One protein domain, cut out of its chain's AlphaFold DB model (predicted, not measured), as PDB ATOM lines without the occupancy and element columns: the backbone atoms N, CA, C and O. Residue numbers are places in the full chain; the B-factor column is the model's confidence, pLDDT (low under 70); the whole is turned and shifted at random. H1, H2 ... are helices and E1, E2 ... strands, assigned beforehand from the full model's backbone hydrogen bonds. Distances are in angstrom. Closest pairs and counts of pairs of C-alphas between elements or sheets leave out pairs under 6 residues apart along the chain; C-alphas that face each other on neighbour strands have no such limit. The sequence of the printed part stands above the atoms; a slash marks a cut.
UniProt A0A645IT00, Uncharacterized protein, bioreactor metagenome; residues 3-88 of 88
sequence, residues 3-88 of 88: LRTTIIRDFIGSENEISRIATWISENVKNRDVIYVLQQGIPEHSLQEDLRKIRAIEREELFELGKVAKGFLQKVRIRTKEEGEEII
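What this domain is: This is residues 3 to 88 of the 88 residues of an uncharacterized protein of bioreactor metagenome (UniProt A0A645IT00). A twisted sheet of four strands has two helices, H1 and H3, packed side by side over one face, while its other face is bare. Between E2 and H3 the chain reaches out past one end of the sheet, with the short helix H2 in this arm, and residues 45 to 50 stick out. The printed part has 86 residues, with three named helices and four named strands in the order E1 H1 E2 H2 H3 E3 E4; the sheet is mixed, in the order E1 E2 E3 E4, and the class is mixed, helices and strands. The whole is compact, with a radius of gyration of the C-alphas of 12.8 A, yet elongated, spanning 38 by 23 by 18 A.

Where its parts are: E1, residues 3 to 7, begins at C-alpha 3 (-21.143, 5.950, -10.280). H1, residues 15 to 28, is 19.7 A long and ends at C-alpha 28 (-13.871, -0.230, -17.998). E2, residues 35 to 40, is 15.9 A long. H2, residues 49 to 53, is 7.4 A long, and H3, residues 59 to 70, is 16.0 A long. E3 is residues 76 to 80, 13.6 A; E4 is residues 84 to 87, 10.5 A, and ends at C-alpha 87 (-35.316, 3.930, -12.055).

How they stand to each other: E1, an edge strand, is parallel to E2 at 20 degrees, with N 5 and O 37 3.0 A apart, within hydrogen-bond range. E1, H1 and E2 form a strand-helix-strand unit, two parallel neighbour strands with a helix between, its crossover right-handed. H1 lies over E1 and E2 and runs along the strands; its height over the sheet is 10.3 A, from a local plane fitted to only 6 C-alphas. E2 is parallel to E3 at 25 degrees, with N 79 and O 38 2.8 A apart; with H2 and H3 between, they form a second such unit, also right-handed. H2 is not on the sheet and is apart from H1 and H3. H3 lies over E2 and E3 at a height of 8.1 A, on the same face as H1: two layers, helices on one face of a sheet. With residues 65 to 69 alone H3 touches H1, the same way at a steep tilt of 39 degrees; the closest C-alphas, of Ala 22 and Ala 69, are 5.5 A apart. E3 and E4 form a hairpin, antiparallel at 156 degrees, with N 78 and O 86 2.9 A apart. In H1 and H3 every O i to N i+4 pair is within hydrogen-bond range; in H2 0 of 1 is, against 2 of 2 O i to N i+3 pairs.

The domain as a whole: The C-alphas farthest apart, of Lys 30 and Lys 53, are 38.5 A from each other. The printed part has no cut and no long link. The mean pLDDT of the printed part is 95.3, and no printed residue is under 70.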
ATOM      1  N   LEU A   3     -21.823   4.934  -9.482       97.38
ATOM      2  CA  LEU A   3     -21.143   5.950 -10.280       97.38
ATOM      3  C   LEU A   3     -22.148   7.044 -10.595       97.38
ATOM      4  O   LEU A   3     -23.287   6.751 -10.949       97.38
ATOM      5  N   ARG A   4     -21.728   8.300 -10.471       97.62
ATOM      6  CA  ARG A   4     -22.629   9.440 -10.591       97.62
ATOM      7  C   ARG A   4     -22.078  10.477 -11.551       97.62
ATOM      8  O   ARG A   4     -20.915  10.857 -11.443       97.62
ATOM      9  N   THR A   5     -22.940  10.971 -12.427       97.69
ATOM     10  CA  THR A   5     -22.681  12.160 -13.243       97.69
ATOM     11  C   THR A   5     -23.700  13.226 -12.868       97.69
ATOM     12  O   THR A   5     -24.901  12.983 -12.949       97.69
ATOM     13  N   THR A   6     -23.228  14.395 -12.439       96.88
ATOM     14  CA  THR A   6     -24.093  15.555 -12.192       96.88
ATOM     15  C   THR A   6     -24.285  16.316 -13.495       96.88
ATOM     16  O   THR A   6     -23.305  16.755 -14.086       96.88
ATOM     17  N   ILE A   7     -25.531  16.469 -13.923       97.06
ATOM     18  CA  ILE A   7     -25.926  17.083 -15.186       97.06
ATOM     19  C   ILE A   7     -26.166  18.570 -14.985       97.06
ATOM     20  O   ILE A   7     -27.007  18.976 -14.182       97.06
ATOM     21  N   ILE A   8     -25.426  19.385 -15.728       93.50
ATOM     22  CA  ILE A   8     -25.578  20.837 -15.755       93.50
ATOM     23  C   ILE A   8     -25.754  21.211 -17.218       93.50
ATOM     24  O   ILE A   8     -24.877  20.940 -18.041       93.50
ATOM     25  N   ARG A   9     -26.900  21.817 -17.532       91.56
ATOM     26  CA  ARG A   9     -27.239  22.248 -18.889       91.56
ATOM     27  C   ARG A   9     -26.093  23.054 -19.503       91.56
ATOM     28  O   ARG A   9     -25.470  23.862 -18.822       91.56
ATOM     29  N   ASP A  10     -25.820  22.790 -20.777       88.12
ATOM     30  CA  ASP A  10     -24.772  23.433 -21.582       88.12
ATOM     31  C   ASP A  10     -23.335  23.277 -21.041       88.12
ATOM     32  O   ASP A  10     -22.406  23.893 -21.560       88.12
ATOM     33  N   PHE A  11     -23.130  22.430 -20.026       89.19
ATOM     34  CA  PHE A  11     -21.817  22.128 -19.454       89.19
ATOM     35  C   PHE A  11     -21.483  20.636 -19.527       89.19
ATOM     36  O   PHE A  11     -20.394  20.270 -19.954       89.19
ATOM     37  N   ILE A  12     -22.416  19.776 -19.112       90.00
ATOM     38  CA  ILE A  12     -22.307  18.319 -19.223       90.00
ATOM     39  C   ILE A  12     -23.703  17.704 -19.256       90.00
ATOM     40  O   ILE A  12     -24.544  18.022 -18.412       90.00
ATOM     41  N   GLY A  13     -23.934  16.789 -20.195       89.38
ATOM     42  CA  GLY A  13     -25.191  16.044 -20.283       89.38
ATOM     43  C   GLY A  13     -25.889  16.136 -21.628       89.38
ATOM     44  O   GLY A  13     -27.102  15.991 -21.688       89.38
ATOM     45  N   SER A  14     -25.153  16.363 -22.713       95.81
ATOM     46  CA  SER A  14     -25.672  16.047 -24.044       95.81
ATOM     47  C   SER A  14     -25.791  14.529 -24.236       95.81
ATOM     48  O   SER A  14     -25.043  13.755 -23.632       95.81
ATOM     49  N   GLU A  15     -26.679  14.077 -25.126       96.94
ATOM     50  CA  GLU A  15     -26.845  12.645 -25.430       96.94
ATOM     51  C   GLU A  15     -25.524  11.969 -25.832       96.94
ATOM     52  O   GLU A  15     -25.236  10.844 -25.416       96.94
ATOM     53  N   ASN A  16     -24.687  12.668 -26.605       97.25
ATOM     54  CA  ASN A  16     -23.383  12.168 -27.034       97.25
ATOM     55  C   ASN A  16     -22.419  11.993 -25.851       97.25
ATOM     56  O   ASN A  16     -21.729  10.979 -25.757       97.25
ATOM     57  N   GLU A  17     -22.368  12.950 -24.924       97.50
ATOM     58  CA  GLU A  17     -21.539  12.823 -23.718       97.50
ATOM     59  C   GLU A  17     -22.013  11.676 -22.834       97.50
ATOM     60  O   GLU A  17     -21.192  10.866 -22.400       97.50
ATOM     61  N   ILE A  18     -23.325  11.560 -22.619       98.12
ATOM     62  CA  ILE A  18     -23.900  10.472 -21.824       98.12
ATOM     63  C   ILE A  18     -23.623   9.116 -22.467       98.12
ATOM     64  O   ILE A  18     -23.187   8.198 -21.774       98.12
ATOM     65  N   SER A  19     -23.767   8.999 -23.787       98.25
ATOM     66  CA  SER A  19     -23.426   7.777 -24.526       98.25
ATOM     67  C   SER A  19     -21.954   7.402 -24.350       98.25
ATOM     68  O   SER A  19     -21.633   6.244 -24.074       98.25
ATOM     69  N   ARG A  20     -21.043   8.380 -24.448       98.25
ATOM     70  CA  ARG A  20     -19.597   8.161 -24.272       98.25
ATOM     71  C   ARG A  20     -19.249   7.744 -22.845       98.25
ATOM     72  O   ARG A  20     -18.472   6.808 -22.672       98.25
ATOM     73  N   ILE A  21     -19.827   8.396 -21.837       97.94
ATOM     74  CA  ILE A  21     -19.611   8.041 -20.427       97.94
ATOM     75  C   ILE A  21     -20.171   6.643 -20.145       97.94
ATOM     76  O   ILE A  21     -19.472   5.814 -19.566       97.94
ATOM     77  N   ALA A  22     -21.394   6.346 -20.586       97.62
ATOM     78  CA  ALA A  22     -22.035   5.053 -20.358       97.62
ATOM     79  C   ALA A  22     -21.290   3.902 -21.056       97.62
ATOM     80  O   ALA A  22     -21.075   2.851 -20.448       97.62
ATOM     81  N   THR A  23     -20.819   4.123 -22.288       98.06
ATOM     82  CA  THR A  23     -19.952   3.176 -23.011       98.06
ATOM     83  C   THR A  23     -18.661   2.936 -22.238       98.06
ATOM     84  O   THR A  23     -18.323   1.792 -21.940       98.06
ATOM     85  N   TRP A  24     -17.984   4.009 -21.821       97.94
ATOM     86  CA  TRP A  24     -16.747   3.898 -21.055       97.94
ATOM     87  C   TRP A  24     -16.950   3.115 -19.753       97.94
ATOM     88  O   TRP A  24     -16.142   2.242 -19.435       97.94
ATOM     89  N   ILE A  25     -18.044   3.366 -19.023       97.38
ATOM     90  CA  ILE A  25     -18.399   2.609 -17.814       97.38
ATOM     91  C   ILE A  25     -18.572   1.125 -18.153       97.38
ATOM     92  O   ILE A  25     -18.004   0.275 -17.468       97.38
ATOM     93  N   SER A  26     -19.315   0.806 -19.216       96.19
ATOM     94  CA  SER A  26     -19.563  -0.575 -19.645       96.19
ATOM     95  C   SER A  26     -18.271  -1.326 -19.996       96.19
ATOM     96  O   SER A  26     -18.131  -2.512 -19.688       96.19
ATOM     97  N   GLU A  27     -17.298  -0.643 -20.590       96.69
ATOM     98  CA  GLU A  27     -16.027  -1.240 -21.009       96.69
ATOM     99  C   GLU A  27     -15.009  -1.358 -19.866       96.69
ATOM    100  O   GLU A  27     -14.267  -2.338 -19.796       96.69
ATOM    101  N   ASN A  28     -14.974  -0.383 -18.953       97.19
ATOM    102  CA  ASN A  28     -13.871  -0.230 -17.998       97.19
ATOM    103  C   ASN A  28     -14.236  -0.629 -16.563       97.19
ATOM    104  O   ASN A  28     -13.353  -0.943 -15.756       97.19
ATOM    105  N   VAL A  29     -15.523  -0.656 -16.211       95.62
ATOM    106  CA  VAL A  29     -15.962  -0.993 -14.853       95.62
ATOM    107  C   VAL A  29     -16.247  -2.487 -14.759       95.62
ATOM    108  O   VAL A  29     -17.263  -2.993 -15.229       95.62
ATOM    109  N   LYS A  30     -15.342  -3.214 -14.090       92.38
ATOM    110  CA  LYS A  30     -15.446  -4.676 -13.908       92.38
ATOM    111  C   LYS A  30     -16.692  -5.102 -13.125       92.38
ATOM    112  O   LYS A  30     -17.190  -6.207 -13.318       92.38
ATOM    113  N   ASN A  31     -17.182  -4.243 -12.229       91.81
ATOM    114  CA  ASN A  31     -18.377  -4.521 -11.445       91.81
ATOM    115  C   ASN A  31     -19.640  -4.302 -12.291       91.81
ATOM    116  O   ASN A  31     -20.108  -3.175 -12.432       91.81
ATOM    117  N   ARG A  32     -20.213  -5.395 -12.803       85.81
ATOM    118  CA  ARG A  32     -21.439  -5.379 -13.618       85.81
ATOM    119  C   ARG A  32     -22.699  -4.984 -12.840       85.81
ATOM    120  O   ARG A  32     -23.703  -4.646 -13.459       85.81
ATOM    121  N   ASP A  33     -22.639  -4.969 -11.510       90.94
ATOM    122  CA  ASP A  33     -23.733  -4.538 -10.636       90.94
ATOM    123  C   ASP A  33     -23.677  -3.056 -10.257       90.94
ATOM    124  O   ASP A  33     -24.495  -2.601  -9.449       90.94
ATOM    125  N   VAL A  34     -22.725  -2.297 -10.808       95.62
ATOM    126  CA  VAL A  34     -22.636  -0.854 -10.574       95.62
ATOM    127  C   VAL A  34     -23.925  -0.159 -11.021       95.62
ATOM    128  O   VAL A  34     -24.461  -0.439 -12.090       95.62
ATOM    129  N   ILE A  35     -24.431   0.743 -10.181       98.00
ATOM    130  CA  ILE A  35     -25.573   1.596 -10.515       98.00
ATOM    131  C   ILE A  35     -25.009   2.900 -11.068       98.00
ATOM    132  O   ILE A  35     -24.191   3.537 -10.399       98.00
ATOM    133  N   TYR A  36     -25.431   3.287 -12.269       98.19
ATOM    134  CA  TYR A  36     -25.098   4.583 -12.846       98.19
ATOM    135  C   TYR A  36     -26.237   5.575 -12.610       98.19
ATOM    136  O   TYR A  36     -27.380   5.311 -12.981       98.19
ATOM    137  N   VAL A  37     -25.930   6.696 -11.960       98.62
ATOM    138  CA  VAL A  37     -26.906   7.718 -11.573       98.62
ATOM    139  C   VAL A  37     -26.623   9.013 -12.320       98.62
ATOM    140  O   VAL A  37     -25.545   9.598 -12.174       98.62
ATOM    141  N   LEU A  38     -27.611   9.495 -13.067       98.38
ATOM    142  CA  LEU A  38     -27.611  10.852 -13.602       98.38
ATOM    143  C   LEU A  38     -28.303  11.766 -12.593       98.38
ATOM    144  O   LEU A  38     -29.502  11.650 -12.357       98.38
ATOM    145  N   GLN A  39     -27.544  12.647 -11.955       98.12
ATOM    146  CA  GLN A  39     -28.061  13.547 -10.931       98.12
ATOM    147  C   GLN A  39     -28.291  14.937 -11.517       98.12
ATOM    148  O   GLN A  39     -27.404  15.486 -12.162       98.12
ATOM    149  N   GLN A  40     -29.438  15.541 -11.242       97.19
ATOM    150  CA  GLN A  40     -29.722  16.932 -11.568       97.19
ATOM    151  C   GLN A  40     -28.731  17.854 -10.842       97.19
ATOM    152  O   GLN A  40     -28.551  17.777  -9.622       97.19
ATOM    153  N   GLY A  41     -28.053  18.719 -11.589       95.25
ATOM    154  CA  GLY A  41     -27.291  19.821 -11.019       95.25
ATOM    155  C   GLY A  41     -28.220  20.902 -10.473       95.25
ATOM    156  O   GLY A  41     -29.322  21.092 -10.980       95.25
ATOM    157  N   ILE A  42     -27.755  21.635  -9.458       93.75
ATOM    158  CA  ILE A  42     -28.471  22.772  -8.861       93.75
ATOM    159  C   ILE A  42     -27.634  24.033  -9.119       93.75
ATOM    160  O   ILE A  42     -26.811  24.402  -8.274       93.75
ATOM    161  N   PRO A  43     -27.768  24.674 -10.299       92.00
ATOM    162  CA  PRO A  43     -26.858  25.741 -10.707       92.00
ATOM    163  C   PRO A  43     -26.923  26.958  -9.777       92.00
ATOM    164  O   PRO A  43     -25.895  27.580  -9.519       92.00
ATOM    165  N   GLU A  44     -28.090  27.235  -9.186       91.00
ATOM    166  CA  GLU A  44     -28.337  28.325  -8.224       91.00
ATOM    167  C   GLU A  44     -27.386  28.324  -7.016       91.00
ATOM    168  O   GLU A  44     -27.106  29.375  -6.441       91.00
ATOM    169  N   HIS A  45     -26.873  27.155  -6.621       90.94
ATOM    170  CA  HIS A  45     -25.956  27.002  -5.486       90.94
ATOM    171  C   HIS A  45     -24.488  26.890  -5.911       90.94
ATOM    172  O   HIS A  45     -23.618  26.631  -5.080       90.94
ATOM    173  N   SER A  46     -24.189  27.078  -7.198       89.62
ATOM    174  CA  SER A  46     -22.824  26.979  -7.704       89.62
ATOM    175  C   SER A  46     -21.915  28.043  -7.085       89.62
ATOM    176  O   SER A  46     -22.291  29.207  -6.931       89.62
ATOM    177  N   LEU A  47     -20.676  27.666  -6.763       91.00
ATOM    178  CA  LEU A  47     -19.631  28.622  -6.383       91.00
ATOM    179  C   LEU A  47     -19.175  29.471  -7.579       91.00
ATOM    180  O   LEU A  47     -18.670  30.572  -7.386       91.00
ATOM    181  N   GLN A  48     -19.389  28.986  -8.805       90.38
ATOM    182  CA  GLN A  48     -19.124  29.730 -10.028       90.38
ATOM    183  C   GLN A  48     -20.371  30.524 -10.420       90.38
ATOM    184  O   GLN A  48     -21.387  29.948 -10.811       90.38
ATOM    185  N   GLU A  49     -20.292  31.850 -10.310       91.06
ATOM    186  CA  GLU A  49     -21.440  32.747 -10.492       91.06
ATOM    187  C   GLU A  49     -22.087  32.633 -11.875       91.06
ATOM    188  O   GLU A  49     -23.310  32.704 -11.985       91.06
ATOM    189  N   ASP A  50     -21.298  32.382 -12.920       90.00
ATOM    190  CA  ASP A  50     -21.826  32.223 -14.278       90.00
ATOM    191  C   ASP A  50     -22.716  30.989 -14.429       90.00
ATOM    192  O   ASP A  50     -23.700  31.033 -15.165       90.00
ATOM    193  N   LEU A  51     -22.446  29.920 -13.671       89.19
ATOM    194  CA  LEU A  51     -23.300  28.733 -13.680       89.19
ATOM    195  C   LEU A  51     -24.656  29.012 -13.024       89.19
ATOM    196  O   LEU A  51     -25.642  28.403 -13.420       89.19
ATOM    197  N   ARG A  52     -24.760  29.968 -12.090       92.88
ATOM    198  CA  ARG A  52     -26.041  30.295 -11.429       92.88
ATOM    199  C   ARG A  52     -27.099  30.835 -12.388       92.88
ATOM    200  O   ARG A  52     -28.279  30.790 -12.066       92.88
ATOM    201  N   LYS A  53     -26.682  31.353 -13.547       90.56
ATOM    202  CA  LYS A  53     -27.574  31.889 -14.587       90.56
ATOM    203  C   LYS A  53     -28.147  30.790 -15.489       90.56
ATOM    204  O   LYS A  53     -29.048  31.063 -16.278       90.56
ATOM    205  N   ILE A  54     -27.616  29.569 -15.403       91.88
ATOM    206  CA  ILE A  54     -28.039  28.438 -16.225       91.88
ATOM    207  C   ILE A  54     -29.331  27.854 -15.653       91.88
ATOM    208  O   ILE A  54     -29.416  27.541 -14.465       91.88
ATOM    209  N   ARG A  55     -30.328  27.650 -16.521       92.38
ATOM    210  CA  ARG A  55     -31.551  26.924 -16.161       92.38
ATOM    211  C   ARG A  55     -31.201  25.479 -15.817       92.38
ATOM    212  O   ARG A  55     -30.573  24.795 -16.630       92.38
ATOM    213  N   ALA A  56     -31.649  25.008 -14.654       92.69
ATOM    214  CA  ALA A  56     -31.516  23.607 -14.271       92.69
ATOM    215  C   ALA A  56     -32.065  22.671 -15.367       92.69
ATOM    216  O   ALA A  56     -32.879  23.055 -16.215       92.69
ATOM    217  N   ILE A  57     -31.565  21.438 -15.401       95.38
ATOM    218  CA  ILE A  57     -32.170  20.425 -16.262       95.38
ATOM    219  C   ILE A  57     -33.505  19.997 -15.653       95.38
ATOM    220  O   ILE A  57     -33.549  19.743 -14.451       95.38
ATOM    221  N   GLU A  58     -34.580  19.951 -16.440       95.25
ATOM    222  CA  GLU A  58     -35.860  19.445 -15.933       95.25
ATOM    223  C   GLU A  58     -35.801  17.928 -15.776       95.25
ATOM    224  O   GLU A  58     -34.970  17.244 -16.389       95.25
ATOM    225  N   ARG A  59     -36.728  17.388 -14.986       96.50
ATOM    226  CA  ARG A  59     -36.861  15.948 -14.779       96.50
ATOM    227  C   ARG A  59     -36.989  15.190 -16.098       96.50
ATOM    228  O   ARG A  59     -36.282  14.207 -16.297       96.50
ATOM    229  N   GLU A  60     -37.859  15.635 -16.997       97.12
ATOM    230  CA  GLU A  60     -38.132  14.952 -18.266       97.12
ATOM    231  C   GLU A  60     -36.892  14.937 -19.165       97.12
ATOM    232  O   GLU A  60     -36.559  13.907 -19.746       97.12
ATOM    233  N   GLU A  61     -36.155  16.050 -19.219       96.31
ATOM    234  CA  GLU A  61     -34.894  16.136 -19.961       96.31
ATOM    235  C   GLU A  61     -33.847  15.174 -19.373       96.31
ATOM    236  O   GLU A  61     -33.168  14.457 -20.109       96.31
ATOM    237  N   LEU A  62     -33.746  15.099 -18.042       97.88
ATOM    238  CA  LEU A  62     -32.855  14.160 -17.360       97.88
ATOM    239  C   LEU A  62     -33.274  12.695 -17.579       97.88
ATOM    240  O   LEU A  62     -32.414  11.822 -17.707       97.88
ATOM    241  N   PHE A  63     -34.577  12.422 -17.649       98.12
ATOM    242  CA  PHE A  63     -35.136  11.094 -17.900       98.12
ATOM    243  C   PHE A  63     -34.786  10.585 -19.302       98.12
ATOM    244  O   PHE A  63     -34.362   9.435 -19.442       98.12
ATOM    245  N   GLU A  64     -34.874  11.435 -20.329       98.25
ATOM    246  CA  GLU A  64     -34.450  11.076 -21.691       98.25
ATOM    247  C   GLU A  64     -32.947  10.759 -21.755       98.25
ATOM    248  O   GLU A  64     -32.554   9.736 -22.319       98.25
ATOM    249  N   LEU A  65     -32.098  11.539 -21.077       98.31
ATOM    250  CA  LEU A  65     -30.673  11.203 -20.937       98.31
ATOM    251  C   LEU A  65     -30.463   9.873 -20.203       98.31
ATOM    252  O   LEU A  65     -29.576   9.086 -20.550       98.31
ATOM    253  N   GLY A  66     -31.302   9.592 -19.209       98.25
ATOM    254  CA  GLY A  66     -31.351   8.305 -18.529       98.25
ATOM    255  C   GLY A  66     -31.575   7.157 -19.508       98.25
ATOM    256  O   GLY A  66     -30.845   6.163 -19.465       98.25
ATOM    257  N   LYS A  67     -32.540   7.292 -20.426       98.56
ATOM    258  CA  LYS A  67     -32.817   6.275 -21.456       98.56
ATOM    259  C   LYS A  67     -31.634   6.069 -22.393       98.56
ATOM    260  O   LYS A  67     -31.332   4.928 -22.736       98.56
ATOM    261  N   VAL A  68     -30.931   7.143 -22.755       98.44
ATOM    262  CA  VAL A  68     -29.696   7.048 -23.546       98.44
ATOM    263  C   VAL A  68     -28.671   6.176 -22.819       98.44
ATOM    264  O   VAL A  68     -28.188   5.196 -23.384       98.44
ATOM    265  N   ALA A  69     -28.394   6.449 -21.541       98.19
ATOM    266  CA  ALA A  69     -27.474   5.632 -20.747       98.19
ATOM    267  C   ALA A  69     -27.951   4.174 -20.584       98.19
ATOM    268  O   ALA A  69     -27.132   3.249 -20.607       98.19
ATOM    269  N   LYS A  70     -29.267   3.954 -20.453       97.94
ATOM    270  CA  LYS A  70     -29.889   2.623 -20.339       97.94
ATOM    271  C   LYS A  70     -29.637   1.746 -21.569       97.94
ATOM    272  O   LYS A  70     -29.565   0.527 -21.438       97.94
ATOM    273  N   GLY A  71     -29.424   2.352 -22.739       97.31
ATOM    274  CA  GLY A  71     -29.004   1.641 -23.951       97.31
ATOM    275  C   GLY A  71     -27.653   0.921 -23.822       97.31
ATOM    276  O   GLY A  71     -27.406  -0.043 -24.540       97.31
ATOM    277  N   PHE A  72     -26.799   1.341 -22.881       96.69
ATOM    278  CA  PHE A  72     -25.453   0.790 -22.674       96.69
ATOM    279  C   PHE A  72     -25.299   0.050 -21.340       96.69
ATOM    280  O   PHE A  72     -24.459  -0.844 -21.218       96.69
ATOM    281  N   LEU A  73     -26.083   0.428 -20.324       96.69
ATOM    282  CA  LEU A  73     -25.957  -0.052 -18.948       96.69
ATOM    283  C   LEU A  73     -27.289  -0.590 -18.419       96.69
ATOM    284  O   LEU A  73     -28.341   0.009 -18.600       96.69
ATOM    285  N   GLN A  74     -27.238  -1.697 -17.676       94.62
ATOM    286  CA  GLN A  74     -28.443  -2.356 -17.152       94.62
ATOM    287  C   GLN A  74     -29.092  -1.588 -15.988       94.62
ATOM    288  O   GLN A  74     -30.319  -1.499 -15.886       94.62
ATOM    289  N   LYS A  75     -28.271  -1.030 -15.090       97.62
ATOM    290  CA  LYS A  75     -28.711  -0.379 -13.848       97.62
ATOM    291  C   LYS A  75     -28.485   1.127 -13.939       97.62
ATOM    292  O   LYS A  75     -27.435   1.621 -13.535       97.62
ATOM    293  N   VAL A  76     -29.481   1.833 -14.465       98.31
ATOM    294  CA  VAL A  76     -29.475   3.294 -14.592       98.31
ATOM    295  C   VAL A  76     -30.584   3.890 -13.739       98.31
ATOM    296  O   VAL A  76     -31.680   3.332 -13.651       98.31
ATOM    297  N   ARG A  77     -30.279   5.010 -13.090       98.50
ATOM    298  CA  ARG A  77     -31.234   5.813 -12.330       98.50
ATOM    299  C   ARG A  77     -31.034   7.286 -12.643       98.50
ATOM    300  O   ARG A  77     -29.922   7.701 -12.975       98.50
ATOM    301  N   ILE A  78     -32.084   8.074 -12.479       98.50
ATOM    302  CA  ILE A  78     -31.966   9.528 -12.403       98.50
ATOM    303  C   ILE A  78     -32.205   9.977 -10.968       98.50
ATOM    304  O   ILE A  78     -32.866   9.281 -10.194       98.50
ATOM    305  N   ARG A  79     -31.635  11.121 -10.597       98.25
ATOM    306  CA  ARG A  79     -31.897  11.747  -9.308       98.25
ATOM    307  C   ARG A  79     -32.190  13.228  -9.476       98.25
ATOM    308  O   ARG A  79     -31.285  13.978  -9.839       98.25
ATOM    309  N   THR A  80     -33.418  13.634  -9.194       97.06
ATOM    310  CA  THR A  80     -33.865  15.033  -9.215       97.06
ATOM    311  C   THR A  80     -33.939  15.597  -7.800       97.06
ATOM    312  O   THR A  80     -33.923  14.857  -6.809       97.06
ATOM    313  N   LYS A  81     -33.966  16.923  -7.689       93.31
ATOM    314  CA  LYS A  81     -34.162  17.635  -6.425       93.31
ATOM    315  C   LYS A  81     -35.589  17.434  -5.912       93.31
ATOM    316  O   LYS A  81     -35.778  17.339  -4.703       93.31
ATOM    317  N   GLU A  82     -36.558  17.380  -6.820       92.44
ATOM    318  CA  GLU A  82     -37.987  17.340  -6.518       92.44
ATOM    319  C   GLU A  82     -38.468  15.924  -6.171       92.44
ATOM    320  O   GLU A  82     -39.094  15.731  -5.133       92.44
ATOM    321  N   GLU A  83     -38.129  14.932  -6.999       93.31
ATOM    322  CA  GLU A  83     -38.691  13.570  -6.917       93.31
ATOM    323  C   GLU A  83     -37.715  12.549  -6.309       93.31
ATOM    324  O   GLU A  83     -38.058  11.389  -6.069       93.31
ATOM    325  N   GLY A  84     -36.479  12.960  -6.020       95.50
ATOM    326  CA  GLY A  84     -35.460  12.063  -5.494       95.50
ATOM    327  C   GLY A  84     -34.982  11.081  -6.560       95.50
ATOM    328  O   GLY A  84     -34.604  11.494  -7.650       95.50
ATOM    329  N   GLU A  85     -34.885   9.794  -6.224       96.94
ATOM    330  CA  GLU A  85     -34.294   8.775  -7.100       96.94
ATOM    331  C   GLU A  85     -35.348   7.975  -7.870       96.94
ATOM    332  O   GLU A  85     -36.254   7.393  -7.277       96.94
ATOM    333  N   GLU A  86     -35.152   7.852  -9.182       98.06
ATOM    334  CA  GLU A  86     -36.053   7.137 -10.085       98.06
ATOM    335  C   GLU A  86     -35.281   6.120 -10.931       98.06
ATOM    336  O   GLU A  86     -34.149   6.363 -11.360       98.06
ATOM    337  N   ILE A  87     -35.888   4.960 -11.181       97.44
ATOM    338  CA  ILE A  87     -35.316   3.930 -12.055       97.44
ATOM    339  C   ILE A  87     -35.680   4.249 -13.505       97.44
ATOM    340  O   ILE A  87     -36.832   4.569 -13.793       97.44
ATOM    341  N   ILE A  88     -34.695   4.109 -14.395       96.25
ATOM    342  CA  ILE A  88     -34.883   4.151 -15.848       96.25
ATOM    343  C   ILE A  88     -35.109   2.748 -16.402       96.25
ATOM    344  O   ILE A  88     -34.315   1.832 -16.055       96.25
TER     345      ILE A  88